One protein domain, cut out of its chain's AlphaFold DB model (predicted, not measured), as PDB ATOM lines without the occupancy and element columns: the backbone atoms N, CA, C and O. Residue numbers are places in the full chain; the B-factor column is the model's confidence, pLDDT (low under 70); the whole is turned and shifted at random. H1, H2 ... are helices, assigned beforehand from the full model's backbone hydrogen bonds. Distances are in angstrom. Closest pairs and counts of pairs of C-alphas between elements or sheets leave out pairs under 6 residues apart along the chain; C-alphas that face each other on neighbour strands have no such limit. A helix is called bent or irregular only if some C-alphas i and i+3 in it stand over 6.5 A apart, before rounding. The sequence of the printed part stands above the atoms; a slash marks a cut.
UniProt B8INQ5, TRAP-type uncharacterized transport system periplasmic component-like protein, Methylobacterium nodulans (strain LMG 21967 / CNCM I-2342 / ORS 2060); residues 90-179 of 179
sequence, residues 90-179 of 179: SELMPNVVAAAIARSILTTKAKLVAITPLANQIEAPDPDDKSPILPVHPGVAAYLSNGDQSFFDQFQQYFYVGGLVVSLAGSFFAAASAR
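Overview. This is residues 90 to 179 of the 179 residues of the protein "TRAP-type uncharacterized transport system periplasmic component-like protein" of Methylobacterium nodulans (strain LMG 21967 / CNCM I-2342 / ORS 2060) (UniProt B8INQ5). A long helix, H4, sticks out as an arm with its residues 159 to 177 from a body made of three helices, H1, H2 and H3, the first part of H4 and a long loop, residues 122 to 137. H1 and H4 meet near their N-terminal ends and run off opposite ways, making the length between them; H3 packs on both near that meeting place, and H2 packs on H1 towards its far end. The printed part has 90 residues with four named helices, in the order H1, H2, H3, H4, and no named strand; the class is all helix. The whole is extended, with a radius of gyration of the C-alphas of 19.5 A, and its outline is a rod spanning 70 by 31 by 21 A.

Along the chain. The longest helix, H4, is residues 149 to 177 and measures 41.8 A from C-alpha 149 at (274.710, 449.921, 159.402) to C-alpha 177 at (277.124, 411.701, 142.703). H3 is residues 138 to 146, 12.0 A long. H1 is residues 95 to 115, 29.8 A long, beginning with C-alpha 95 at (285.787, 443.027, 160.836). It has a kink of 43 degrees near residue 109 and is irregular, but only just: C-alphas 107 and 110 are 6.9 A apart. H2 is residues 117 to 121, 8.1 A long.

Arrangement. H1 is the hub, touching the other three helices. Its residues 95 to 100 alone touch H4, at residues 151 to 155 of H4 alone; the closest C-alphas are those of Val 96 and Phe 151, 6.2 A apart. H1 and H4 run opposite ways at a shallow tilt of 29 degrees. H3 touches H1 at residues 95 to 103 of H1 alone, with the closest C-alphas, those of Asn 95 and Gly 139, 3.9 A apart. H1 and H3 run the same way at a steep tilt of 61 degrees. H3 and H4 touch only at the corner by their link, with the closest C-alphas, those of Tyr 143 and Ser 150, 5.4 A apart; they run opposite ways at a steep tilt of 52 degrees. H2 touches H1 at residues 109 to 113 of H1 alone; the closest C-alphas, those of Val 113 and Ala 119, are 4.9 A apart. H2 is apart from H3 and from H4. In H3 and H4 every O i to N i+4 pair is within hydrogen-bond range; in H1 it is 13 of 17, and in H2 0 of 1, where 2 of 2 O i to N i+3 pairs are within range.

Size, cuts and confidence. The C-alphas of Pro 117 and Arg 179, the two farthest apart, are 70.0 A apart. Residues 159 to 179 stand free; the body without them spans 39 by 27 by 20 A. The printed part has no cut and ends at residue 179, the chain's last. The link from H2 to H3, residues 122 to 137, is long; those from H1 to H2 and from H3 to H4 are tight. Mean pLDDT of the printed part is 82.7, with residues 118 to 120, 125 to 133 and 179 under 70.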
ATOM      1  N   SER A  90     294.417 442.520 166.665       84.06
ATOM      2  CA  SER A  90     295.097 441.881 165.531       84.06
ATOM      3  C   SER A  90     294.441 442.280 164.208       84.06
ATOM      4  O   SER A  90     293.217 442.316 164.124       84.06
ATOM      5  N   GLU A  91     295.246 442.499 163.167       79.12
ATOM      6  CA  GLU A  91     294.772 442.770 161.801       79.12
ATOM      7  C   GLU A  91     293.971 441.601 161.202       79.12
ATOM      8  O   GLU A  91     293.085 441.805 160.380       79.12
ATOM      9  N   LEU A  92     294.239 440.366 161.641       83.56
ATOM     10  CA  LEU A  92     293.536 439.169 161.165       83.56
ATOM     11  C   LEU A  92     292.162 438.975 161.824       83.56
ATOM     12  O   LEU A  92     291.471 437.991 161.545       83.56
ATOM     13  N   MET A  93     291.768 439.863 162.740       86.44
ATOM     14  CA  MET A  93     290.484 439.767 163.417       86.44
ATOM     15  C   MET A  93     289.338 440.022 162.424       86.44
ATOM     16  O   MET A  93     289.399 440.958 161.628       86.44
ATOM     17  N   PRO A  94     288.245 439.235 162.462       87.12
ATOM     18  CA  PRO A  94     287.096 439.506 161.614       87.12
ATOM     19  C   PRO A  94     286.546 440.912 161.863       87.12
ATOM     20  O   PRO A  94     286.319 441.308 163.010       87.12
ATOM     21  N   ASN A  95     286.267 441.643 160.781       86.94
ATOM     22  CA  ASN A  95     285.787 443.027 160.836       86.94
ATOM     23  C   ASN A  95     284.556 443.205 161.735       86.94
ATOM     24  O   ASN A  95     284.493 444.166 162.500       86.94
ATOM     25  N   VAL A  96     283.641 442.232 161.703       87.62
ATOM     26  CA  VAL A  96     282.424 442.211 162.525       87.62
ATOM     27  C   VAL A  96     282.724 442.156 164.025       87.62
ATOM     28  O   VAL A  96     282.042 442.799 164.819       87.62
ATOM     29  N   VAL A  97     283.774 441.433 164.424       87.94
ATOM     30  CA  VAL A  97     284.179 441.298 165.829       87.94
ATOM     31  C   VAL A  97     284.856 442.582 166.299       87.94
ATOM     32  O   VAL A  97     284.508 443.105 167.355       87.94
ATOM     33  N   ALA A  98     285.765 443.131 165.490       87.94
ATOM     34  CA  ALA A  98     286.439 444.389 165.802       87.94
ATOM     35  C   ALA A  98     285.436 445.551 165.948       87.94
ATOM     36  O   ALA A  98     285.493 446.303 166.925       87.94
ATOM     37  N   ALA A  99     284.465 445.646 165.033       87.44
ATOM     38  CA  ALA A  99     283.373 446.616 165.097       87.44
ATOM     39  C   ALA A  99     282.509 446.437 166.356       87.44
ATOM     40  O   ALA A  99     282.195 447.409 167.043       87.44
ATOM     41  N   ALA A 100     282.156 445.193 166.704       87.75
ATOM     42  CA  ALA A 100     281.353 444.895 167.889       87.75
ATOM     43  C   ALA A 100     282.058 445.291 169.197       87.75
ATOM     44  O   ALA A 100     281.420 445.845 170.096       87.75
ATOM     45  N   ILE A 101     283.371 445.057 169.297       88.62
ATOM     46  CA  ILE A 101     284.170 445.472 170.456       88.62
ATOM     47  C   ILE A 101     284.171 447.000 170.572       88.62
ATOM     48  O   ILE A 101     283.813 447.523 171.629       88.62
ATOM     49  N   ALA A 102     284.486 447.716 169.488       87.00
ATOM     50  CA  ALA A 102     284.485 449.180 169.481       87.00
ATOM     51  C   ALA A 102     283.115 449.754 169.882       87.00
ATOM     52  O   ALA A 102     283.031 450.620 170.756       87.00
ATOM     53  N   ARG A 103     282.031 449.196 169.330       86.69
ATOM     54  CA  ARG A 103     280.654 449.545 169.698       86.69
ATOM     55  C   ARG A 103     280.389 449.329 171.183       86.69
ATOM     56  O   ARG A 103     279.837 450.213 171.833       86.69
ATOM     57  N   SER A 104     280.783 448.188 171.749       87.69
ATOM     58  CA  SER A 104     280.548 447.886 173.169       87.69
ATOM     59  C   SER A 104     281.228 448.893 174.107       87.69
ATOM     60  O   SER A 104     280.628 449.330 175.090       87.69
ATOM     61  N   ILE A 105     282.438 449.337 173.759       86.19
ATOM     62  CA  ILE A 105     283.199 450.321 174.535       86.19
ATOM     63  C   ILE A 105     282.538 451.700 174.430       86.19
ATOM     64  O   ILE A 105     282.249 452.331 175.448       86.19
ATOM     65  N   LEU A 106     282.234 452.149 173.209       84.69
ATOM     66  CA  LEU A 106     281.695 453.489 172.962       84.69
ATOM     67  C   LEU A 106     280.259 453.656 173.474       84.69
ATOM     68  O   LEU A 106     279.923 454.693 174.041       84.69
ATOM     69  N   THR A 107     279.428 452.619 173.371       85.81
ATOM     70  CA  THR A 107     278.063 452.624 173.932       85.81
ATOM     71  C   THR A 107     278.060 452.620 175.458       85.81
ATOM     72  O   THR A 107     277.205 453.250 176.084       85.81
ATOM     73  N   THR A 108     279.032 451.949 176.081       85.31
ATOM     74  CA  THR A 108     279.145 451.901 177.544       85.31
ATOM     75  C   THR A 108     279.884 453.121 178.103       85.31
ATOM     76  O   THR A 108     279.789 453.369 179.304       85.31
ATOM     77  N   LYS A 109     280.531 453.954 177.267       83.12
ATOM     78  CA  LYS A 109     281.251 455.175 177.688       83.12
ATOM     79  C   LYS A 109     280.428 456.031 178.652       83.12
ATOM     80  O   LYS A 109     280.919 456.368 179.721       83.12
ATOM     81  N   ALA A 110     279.162 456.313 178.336       78.31
ATOM     82  CA  ALA A 110     278.295 457.127 179.196       78.31
ATOM     83  C   ALA A 110     278.101 456.527 180.604       78.31
ATOM     84  O   ALA A 110     278.036 457.254 181.593       78.31
ATOM     85  N   LYS A 111     278.055 455.192 180.708       80.38
ATOM     86  CA  LYS A 111     277.980 454.482 181.992       80.38
ATOM     87  C   LYS A 111     279.333 454.465 182.707       80.38
ATOM     88  O   LYS A 111     279.365 454.614 183.922       80.38
ATOM     89  N   LEU A 112     280.439 454.328 181.972       77.50
ATOM     90  CA  LEU A 112     281.791 454.392 182.538       77.50
ATOM     91  C   LEU A 112     282.096 455.782 183.112       77.50
ATOM     92  O   LEU A 112     282.676 455.867 184.187       77.50
ATOM     93  N   VAL A 113     281.647 456.855 182.456       79.69
ATOM     94  CA  VAL A 113     281.798 458.242 182.939       79.69
ATOM     95  C   VAL A 113     281.109 458.456 184.287       79.69
ATOM     96  O   VAL A 113     281.614 459.203 185.123       79.69
ATOM     97  N   ALA A 114     279.986 457.777 184.533       76.75
ATOM     98  CA  ALA A 114     279.294 457.845 185.817       76.75
ATOM     99  C   ALA A 114     280.077 457.169 186.961       76.75
ATOM    100  O   ALA A 114     279.905 457.550 188.117       76.75
ATOM    101  N   ILE A 115     280.925 456.182 186.644       80.50
ATOM    102  CA  ILE A 115     281.721 455.423 187.620       80.50
ATOM    103  C   ILE A 115     283.083 456.086 187.833       80.50
ATOM    104  O   ILE A 115     283.506 456.281 188.970       80.50
ATOM    105  N   THR A 116     283.761 456.466 186.748       74.81
ATOM    106  CA  THR A 116     285.096 457.062 186.794       74.81
ATOM    107  C   THR A 116     285.181 458.233 185.812       74.81
ATOM    108  O   THR A 116     285.043 458.036 184.604       74.81
ATOM    109  N   PRO A 117     285.490 459.458 186.275       72.06
ATOM    110  CA  PRO A 117     285.583 460.635 185.408       72.06
ATOM    111  C   PRO A 117     286.768 460.587 184.428       72.06
ATOM    112  O   PRO A 117     286.756 461.318 183.441       72.06
ATOM    113  N   LEU A 118     287.744 459.689 184.636       67.81
ATOM    114  CA  LEU A 118     288.780 459.350 183.645       67.81
ATOM    115  C   LEU A 118     288.185 458.789 182.345       67.81
ATOM    116  O   LEU A 118     288.770 458.962 181.282       67.81
ATOM    117  N   ALA A 119     286.995 458.183 182.386       67.12
ATOM    118  CA  ALA A 119     286.345 457.663 181.187       67.12
ATOM    119  C   ALA A 119     285.898 458.761 180.201       67.12
ATOM    120  O   ALA A 119     285.587 458.458 179.048       67.12
ATOM    121  N   ASN A 120     285.896 460.039 180.611       68.69
ATOM    122  CA  ASN A 120     285.694 461.154 179.680       68.69
ATOM    123  C   ASN A 120     286.824 461.259 178.651       68.69
ATOM    124  O   ASN A 120     286.561 461.682 177.530       68.69
ATOM    125  N   GLN A 121     288.032 460.814 179.010       71.31
ATOM    126  CA  GLN A 121     289.213 460.809 178.141       71.31
ATOM    127  C   GLN A 121     289.216 459.633 177.148       71.31
ATOM    128  O   GLN A 121     290.159 459.474 176.383       71.31
ATOM    129  N   ILE A 122     288.177 458.784 177.146       73.06
ATOM    130  CA  ILE A 122     288.023 457.741 176.127       73.06
ATOM    131  C   ILE A 122     287.587 458.412 174.828       73.06
ATOM    132  O   ILE A 122     286.422 458.794 174.681       73.06
ATOM    133  N   GLU A 123     288.500 458.525 173.878       71.88
ATOM    134  CA  GLU A 123     288.223 459.063 172.550       71.88
ATOM    135  C   GLU A 123     288.131 457.934 171.525       71.88
ATOM    136  O   GLU A 123     288.874 456.950 171.572       71.88
ATOM    137  N   ALA A 124     287.149 458.045 170.629       73.44
ATOM    138  CA  ALA A 124     287.092 457.166 169.475       73.44
ATOM    139  C   ALA A 124     288.258 457.533 168.544       73.44
ATOM    140  O   ALA A 124     288.506 458.725 168.363       73.44
ATOM    141  N   PRO A 125     288.960 456.550 167.953       68.56
ATOM    142  CA  PRO A 125     289.940 456.835 166.912       68.56
ATOM    143  C   PRO A 125     289.296 457.657 165.792       68.56
ATOM    144  O   PRO A 125     288.175 457.348 165.399       68.56
ATOM    145  N   ASP A 126     289.982 458.675 165.281       66.62
ATOM    146  CA  ASP A 126     289.510 459.416 164.112       66.62
ATOM    147  C   ASP A 126     289.798 458.589 162.842       66.62
ATOM    148  O   ASP A 126     290.965 458.288 162.569       66.62
ATOM    149  N   PRO A 127     288.772 458.152 162.084       64.31
ATOM    150  CA  PRO A 127     288.978 457.386 160.858       64.31
ATOM    151  C   PRO A 127     289.568 458.226 159.711       64.31
ATOM    152  O   PRO A 127     290.084 457.635 158.762       64.31
ATOM    153  N   ASP A 128     289.511 459.561 159.790       56.72
ATOM    154  CA  ASP A 128     289.965 460.484 158.741       56.72
ATOM    155  C   ASP A 128     291.388 461.032 158.978       56.72
ATOM    156  O   ASP A 128     291.914 461.798 158.159       56.72
ATOM    157  N   ASP A 129     292.046 460.627 160.072       62.31
ATOM    158  CA  ASP A 129     293.431 461.006 160.344       62.31
ATOM    159  C   ASP A 129     294.372 460.412 159.279       62.31
ATOM    160  O   ASP A 129     294.396 459.210 159.002       62.31
ATOM    161  N   LYS A 130     295.174 461.284 158.659       51.50
ATOM    162  CA  LYS A 130     296.096 460.936 157.570       51.50
ATOM    163  C   LYS A 130     297.428 460.381 158.064       51.50
ATOM    164  O   LYS A 130     298.237 459.947 157.240       51.50
ATOM    165  N   SER A 131     297.722 460.431 159.362       53.31
ATOM    166  CA  SER A 131     298.987 459.926 159.915       53.31
ATOM    167  C   SER A 131     298.836 459.322 161.317       53.31
ATOM    168  O   SER A 131     299.566 459.711 162.233       53.31
ATOM    169  N   PRO A 132     297.941 458.335 161.511       63.69
ATOM    170  CA  PRO A 132     297.792 457.707 162.808       63.69
ATOM    171  C   PRO A 132     299.024 456.846 163.119       63.69
ATOM    172  O   PRO A 132     299.521 456.094 162.281       63.69
ATOM    173  N   ILE A 133     299.503 456.926 164.364       66.31
ATOM    174  CA  ILE A 133     300.629 456.119 164.874       66.31
ATOM    175  C   ILE A 133     300.347 454.614 164.737       66.31
ATOM    176  O   ILE A 133     301.267 453.819 164.552       66.31
ATOM    177  N   LEU A 134     299.071 454.227 164.835       72.75
ATOM    178  CA  LEU A 134     298.589 452.867 164.631       72.75
ATOM    179  C   LEU A 134     297.461 452.888 163.593       72.75
ATOM    180  O   LEU A 134     296.489 453.616 163.799       72.75
ATOM    181  N   PRO A 135     297.547 452.090 162.514       76.75
ATOM    182  CA  PRO A 135     296.456 451.955 161.559       76.75
ATOM    183  C   PRO A 135     295.157 451.520 162.246       76.75
ATOM    184  O   PRO A 135     295.154 450.621 163.092       76.75
ATOM    185  N   VAL A 136     294.044 452.146 161.866       81.88
ATOM    186  CA  VAL A 136     292.719 451.783 162.377       81.88
ATOM    187  C   VAL A 136     292.264 450.484 161.715       81.88
ATOM    188  O   VAL A 136     292.349 450.324 160.499       81.88
ATOM    189  N   HIS A 137     291.748 449.551 162.515       86.31
ATOM    190  CA  HIS A 137     291.207 448.298 162.001       86.31
ATOM    191  C   HIS A 137     290.039 448.578 161.029       86.31
ATOM    192  O   HIS A 137     289.119 449.314 161.405       86.31
ATOM    193  N   PRO A 138     289.990 447.965 159.830       83.69
ATOM    194  CA  PRO A 138     288.996 448.298 158.801       83.69
ATOM    195  C   PRO A 138     287.548 448.123 159.279       83.69
ATOM    196  O   PRO A 138     286.688 448.955 158.993       83.69
ATOM    197  N   GLY A 139     287.277 447.088 160.082       83.56
ATOM    198  CA  GLY A 139     285.978 446.921 160.745       83.56
ATOM    199  C   GLY A 139     285.573 448.068 161.683       83.56
ATOM    200  O   GLY A 139     284.406 448.448 161.701       83.56
ATOM    201  N   VAL A 140     286.522 448.652 162.423       84.12
ATOM    202  CA  VAL A 140     286.262 449.788 163.328       84.12
ATOM    203  C   VAL A 140     286.068 451.073 162.532       84.12
ATOM    204  O   VAL A 140     285.133 451.811 162.818       84.12
ATOM    205  N   ALA A 141     286.878 451.303 161.494       85.25
ATOM    206  CA  ALA A 141     286.701 452.442 160.592       85.25
ATOM    207  C   ALA A 141     285.298 452.438 159.956       85.25
ATOM    208  O   ALA A 141     284.588 453.436 160.014       85.25
ATOM    209  N   ALA A 142     284.841 451.281 159.462       84.44
ATOM    210  CA  ALA A 142     283.497 451.138 158.906       84.44
ATOM    211  C   ALA A 142     282.386 451.446 159.929       84.44
ATOM    212  O   ALA A 142     281.384 452.060 159.563       84.44
ATOM    213  N   TYR A 143     282.566 451.044 161.192       84.56
ATOM    214  CA  TYR A 143     281.636 451.362 162.279       84.56
ATOM    215  C   TYR A 143     281.624 452.851 162.628       84.56
ATOM    216  O   TYR A 143     280.557 453.414 162.845       84.56
ATOM    217  N   LEU A 144     282.779 453.510 162.651       84.25
ATOM    218  CA  LEU A 144     282.856 454.940 162.946       84.25
ATOM    219  C   LEU A 144     282.243 455.793 161.828       84.25
ATOM    220  O   LEU A 144     281.569 456.774 162.125       84.25
ATOM    221  N   SER A 145     282.404 455.390 160.563       84.62
ATOM    222  CA  SER A 145     281.831 456.110 159.416       84.62
ATOM    223  C   SER A 145     280.336 455.848 159.209       84.62
ATOM    224  O   SER A 145     279.591 456.772 158.898       84.62
ATOM    225  N   ASN A 146     279.880 454.598 159.362       82.56
ATOM    226  CA  ASN A 146     278.513 454.188 158.997       82.56
ATOM    227  C   ASN A 146     277.647 453.771 160.201       82.56
ATOM    228  O   ASN A 146     276.497 453.357 160.034       82.56
ATOM    229  N   GLY A 147     278.181 453.844 161.420       82.31
ATOM    230  CA  GLY A 147     277.486 453.445 162.640       82.31
ATOM    231  C   GLY A 147     277.039 451.984 162.611       82.31
ATOM    232  O   GLY A 147     277.747 451.087 162.142       82.31
ATOM    233  N   ASP A 148     275.820 451.746 163.096       78.50
ATOM    234  CA  ASP A 148     275.224 450.411 163.211       78.50
ATOM    235  C   ASP A 148     274.947 449.732 161.852       78.50
ATOM    236  O   ASP A 148     274.812 448.508 161.807       78.50
ATOM    237  N   GLN A 149     274.919 450.482 160.743       82.25
ATOM    238  CA  GLN A 149     274.710 449.921 159.402       82.25
ATOM    239  C   GLN A 149     275.883 449.036 158.958       82.25
ATOM    240  O   GLN A 149     275.681 447.995 158.333       82.25
ATOM    241  N   SER A 150     277.101 449.387 159.378       83.25
ATOM    242  CA  SER A 150     278.324 448.646 159.050       83.25
ATOM    243  C   SER A 150     278.280 447.167 159.456       83.25
ATOM    244  O   SER A 150     278.865 446.320 158.780       83.25
ATOM    245  N   PHE A 151     277.559 446.837 160.536       84.94
ATOM    246  CA  PHE A 151     277.366 445.458 160.978       84.94
ATOM    247  C   PHE A 151     276.544 444.654 159.965       84.94
ATOM    248  O   PHE A 151     276.912 443.527 159.628       84.94
ATOM    249  N   PHE A 152     275.446 445.233 159.468       87.31
ATOM    250  CA  PHE A 152     274.585 444.582 158.485       87.31
ATOM    251  C   PHE A 152     275.305 444.407 157.153       87.31
ATOM    252  O   PHE A 152     275.270 443.307 156.603       87.31
ATOM    253  N   ASP A 153     276.029 445.429 156.696       87.44
ATOM    254  CA  ASP A 153     276.798 445.369 155.450       87.44
ATOM    255  C   ASP A 153     277.854 444.248 155.498       87.44
ATOM    256  O   ASP A 153     277.981 443.442 154.573       87.44
ATOM    257  N   GLN A 154     278.577 444.126 156.618       86.38
ATOM    258  CA  GLN A 154     279.564 443.059 156.819       86.38
ATOM    259  C   GLN A 154     278.914 441.678 156.917       86.38
ATOM    260  O   GLN A 154     279.402 440.720 156.313       86.38
ATOM    261  N   PHE A 155     277.813 441.553 157.661       87.19
ATOM    262  CA  PHE A 155     277.081 440.295 157.783       87.19
ATOM    263  C   PHE A 155     276.551 439.818 156.427       87.19
ATOM    264  O   PHE A 155     276.726 438.652 156.072       87.19
ATOM    265  N   GLN A 156     275.959 440.723 155.644       90.31
ATOM    266  CA  GLN A 156     275.483 440.431 154.296       90.31
ATOM    267  C   GLN A 156     276.628 439.958 153.406       90.31
ATOM    268  O   GLN A 156     276.487 438.930 152.751       90.31
ATOM    269  N   GLN A 157     277.779 440.636 153.431       90.31
ATOM    270  CA  GLN A 157     278.953 440.226 152.661       90.31
ATOM    271  C   GLN A 157     279.386 438.786 152.983       90.31
ATOM    272  O   GLN A 157     279.604 437.987 152.069       90.31
ATOM    273  N   TYR A 158     279.466 438.418 154.267       89.81
ATOM    274  CA  TYR A 158     279.787 437.043 154.666       89.81
ATOM    275  C   TYR A 158     278.709 436.045 154.245       89.81
ATOM    276  O   TYR A 158     279.037 434.944 153.805       89.81
ATOM    277  N   PHE A 159     277.435 436.423 154.346       92.19
ATOM    278  CA  PHE A 159     276.325 435.568 153.941       92.19
ATOM    279  C   PHE A 159     276.321 435.315 152.429       92.19
ATOM    280  O   PHE A 159     276.136 434.178 152.004       92.19
ATOM    281  N   TYR A 160     276.592 436.336 151.612       93.31
ATOM    282  CA  TYR A 160     276.707 436.195 150.159       93.31
ATOM    283  C   TYR A 160     277.857 435.268 149.768       93.31
ATOM    284  O   TYR A 160     277.656 434.338 148.988       93.31
ATOM    285  N   VAL A 161     279.048 435.473 150.337       93.81
ATOM    286  CA  VAL A 161     280.204 434.600 150.077       93.81
ATOM    287  C   VAL A 161     279.928 433.175 150.560       93.81
ATOM    288  O   VAL A 161     280.191 432.218 149.833       93.81
ATOM    289  N   GLY A 162     279.334 433.018 151.745       94.62
ATOM    290  CA  GLY A 162     278.924 431.719 152.274       94.62
ATOM    291  C   GLY A 162     277.928 431.009 151.356       94.62
ATOM    292  O   GLY A 162     278.122 429.843 151.022       94.62
ATOM    293  N   GLY A 163     276.906 431.723 150.879       96.25
ATOM    294  CA  GLY A 163     275.919 431.205 149.934       96.25
ATOM    295  C   GLY A 163     276.538 430.770 148.604       96.25
ATOM    296  O   GLY A 163     276.202 429.701 148.096       96.25
ATOM    297  N   LEU A 164     277.491 431.541 148.070       96.38
ATOM    298  CA  LEU A 164     278.238 431.166 146.864       96.38
ATOM    299  C   LEU A 164     279.036 429.876 147.067       96.38
ATOM    300  O   LEU A 164     278.961 428.977 146.232       96.38
ATOM    301  N   VAL A 165     279.756 429.752 148.183       96.75
ATOM    302  CA  VAL A 165     280.536 428.544 148.499       96.75
ATOM    303  C   VAL A 165     279.627 427.326 148.654       96.75
ATOM    304  O   VAL A 165     279.919 426.275 148.089       96.75
ATOM    305  N   VAL A 166     278.502 427.467 149.361       97.06
ATOM    306  CA  VAL A 166     277.518 426.386 149.535       97.06
ATOM    307  C   VAL A 166     276.894 425.982 148.196       97.06
ATOM    308  O   VAL A 166     276.758 424.792 147.924       97.06
ATOM    309  N   SER A 167     276.566 426.947 147.336       94.06
ATOM    310  CA  SER A 167     276.012 426.695 145.999       94.06
ATOM    311  C   SER A 167     276.997 425.948 145.094       94.06
ATOM    312  O   SER A 167     276.646 424.941 144.468       94.06
ATOM    313  N   LEU A 168     278.261 426.385 145.075       96.81
ATOM    314  CA  LEU A 168     279.324 425.699 144.344       96.81
ATOM    315  C   LEU A 168     279.535 424.287 144.893       96.81
ATOM    316  O   LEU A 168     279.546 423.334 144.119       96.81
ATOM    317  N   ALA A 169     279.626 424.128 146.214       96.38
ATOM    318  CA  ALA A 169     279.782 422.825 146.854       96.38
ATOM    319  C   ALA A 169     278.619 421.875 146.529       96.38
ATOM    320  O   ALA A 169     278.859 420.719 146.187       96.38
ATOM    321  N   GLY A 170     277.373 422.360 146.559       96.12
ATOM    322  CA  GLY A 170     276.195 421.585 146.166       96.12
ATOM    323  C   GLY A 170     276.249 421.150 144.700       96.12
ATOM    324  O   GLY A 170     275.969 419.993 144.391       96.12
ATOM    325  N   SER A 171     276.692 422.042 143.811       95.25
ATOM    326  CA  SER A 171     276.880 421.737 142.388       95.25
ATOM    327  C   SER A 171     277.957 420.667 142.171       95.25
ATOM    328  O   SER A 171     277.741 419.710 141.429       95.25
ATOM    329  N   PHE A 172     279.097 420.775 142.862       95.00
ATOM    330  CA  PHE A 172     280.158 419.764 142.816       95.00
ATOM    331  C   PHE A 172     279.706 418.419 143.387       95.00
ATOM    332  O   PHE A 172     280.018 417.378 142.812       95.00
ATOM    333  N   PHE A 173     278.948 418.423 144.484       95.12
ATOM    334  CA  PHE A 173     278.424 417.206 145.101       95.12
ATOM    335  C   PHE A 173     277.410 416.493 144.194       95.12
ATOM    336  O   PHE A 173     277.463 415.272 144.026       95.12
ATOM    337  N   ALA A 174     276.521 417.250 143.545       93.88
ATOM    338  CA  ALA A 174     275.595 416.717 142.550       93.88
ATOM    339  C   ALA A 174     276.342 416.123 141.343       93.88
ATOM    340  O   ALA A 174     276.044 415.012 140.916       93.88
ATOM    341  N   ALA A 175     277.364 416.814 140.832       92.06
ATOM    342  CA  ALA A 175     278.178 416.309 139.727       92.06
ATOM    343  C   ALA A 175     278.978 415.046 140.102       92.06
ATOM    344  O   ALA A 175     279.118 414.141 139.284       92.06
ATOM    345  N   ALA A 176     279.487 414.968 141.334       92.44
ATOM    346  CA  ALA A 176     280.238 413.815 141.826       92.44
ATOM    347  C   ALA A 176     279.353 412.585 142.084       92.44
ATOM    348  O   ALA A 176     279.819 411.465 141.915       92.44
ATOM    349  N   SER A 177     278.092 412.787 142.479       92.44
ATOM    350  CA  SER A 177     277.124 411.701 142.703       92.44
ATOM    351  C   SER A 177     276.421 411.225 141.430       92.44
ATOM    352  O   SER A 177     275.840 410.145 141.422       92.44
ATOM    353  N   ALA A 178     276.486 412.004 140.346       86.56
ATOM    354  CA  ALA A 178     275.950 411.642 139.035       86.56
ATOM    355  C   ALA A 178     276.895 410.755 138.193       86.56
ATOM    356  O   ALA A 178     276.619 410.526 137.013       86.56
ATOM    357  N   ARG A 179     278.007 410.281 138.771       60.66
ATOM    358  CA  ARG A 179     279.007 409.411 138.137       60.66
ATOM    359  C   ARG A 179     279.030 408.036 138.789       60.66
ATOM    360  O   ARG A 179     279.244 407.065 138.030       60.66
TER     361      ARG A 179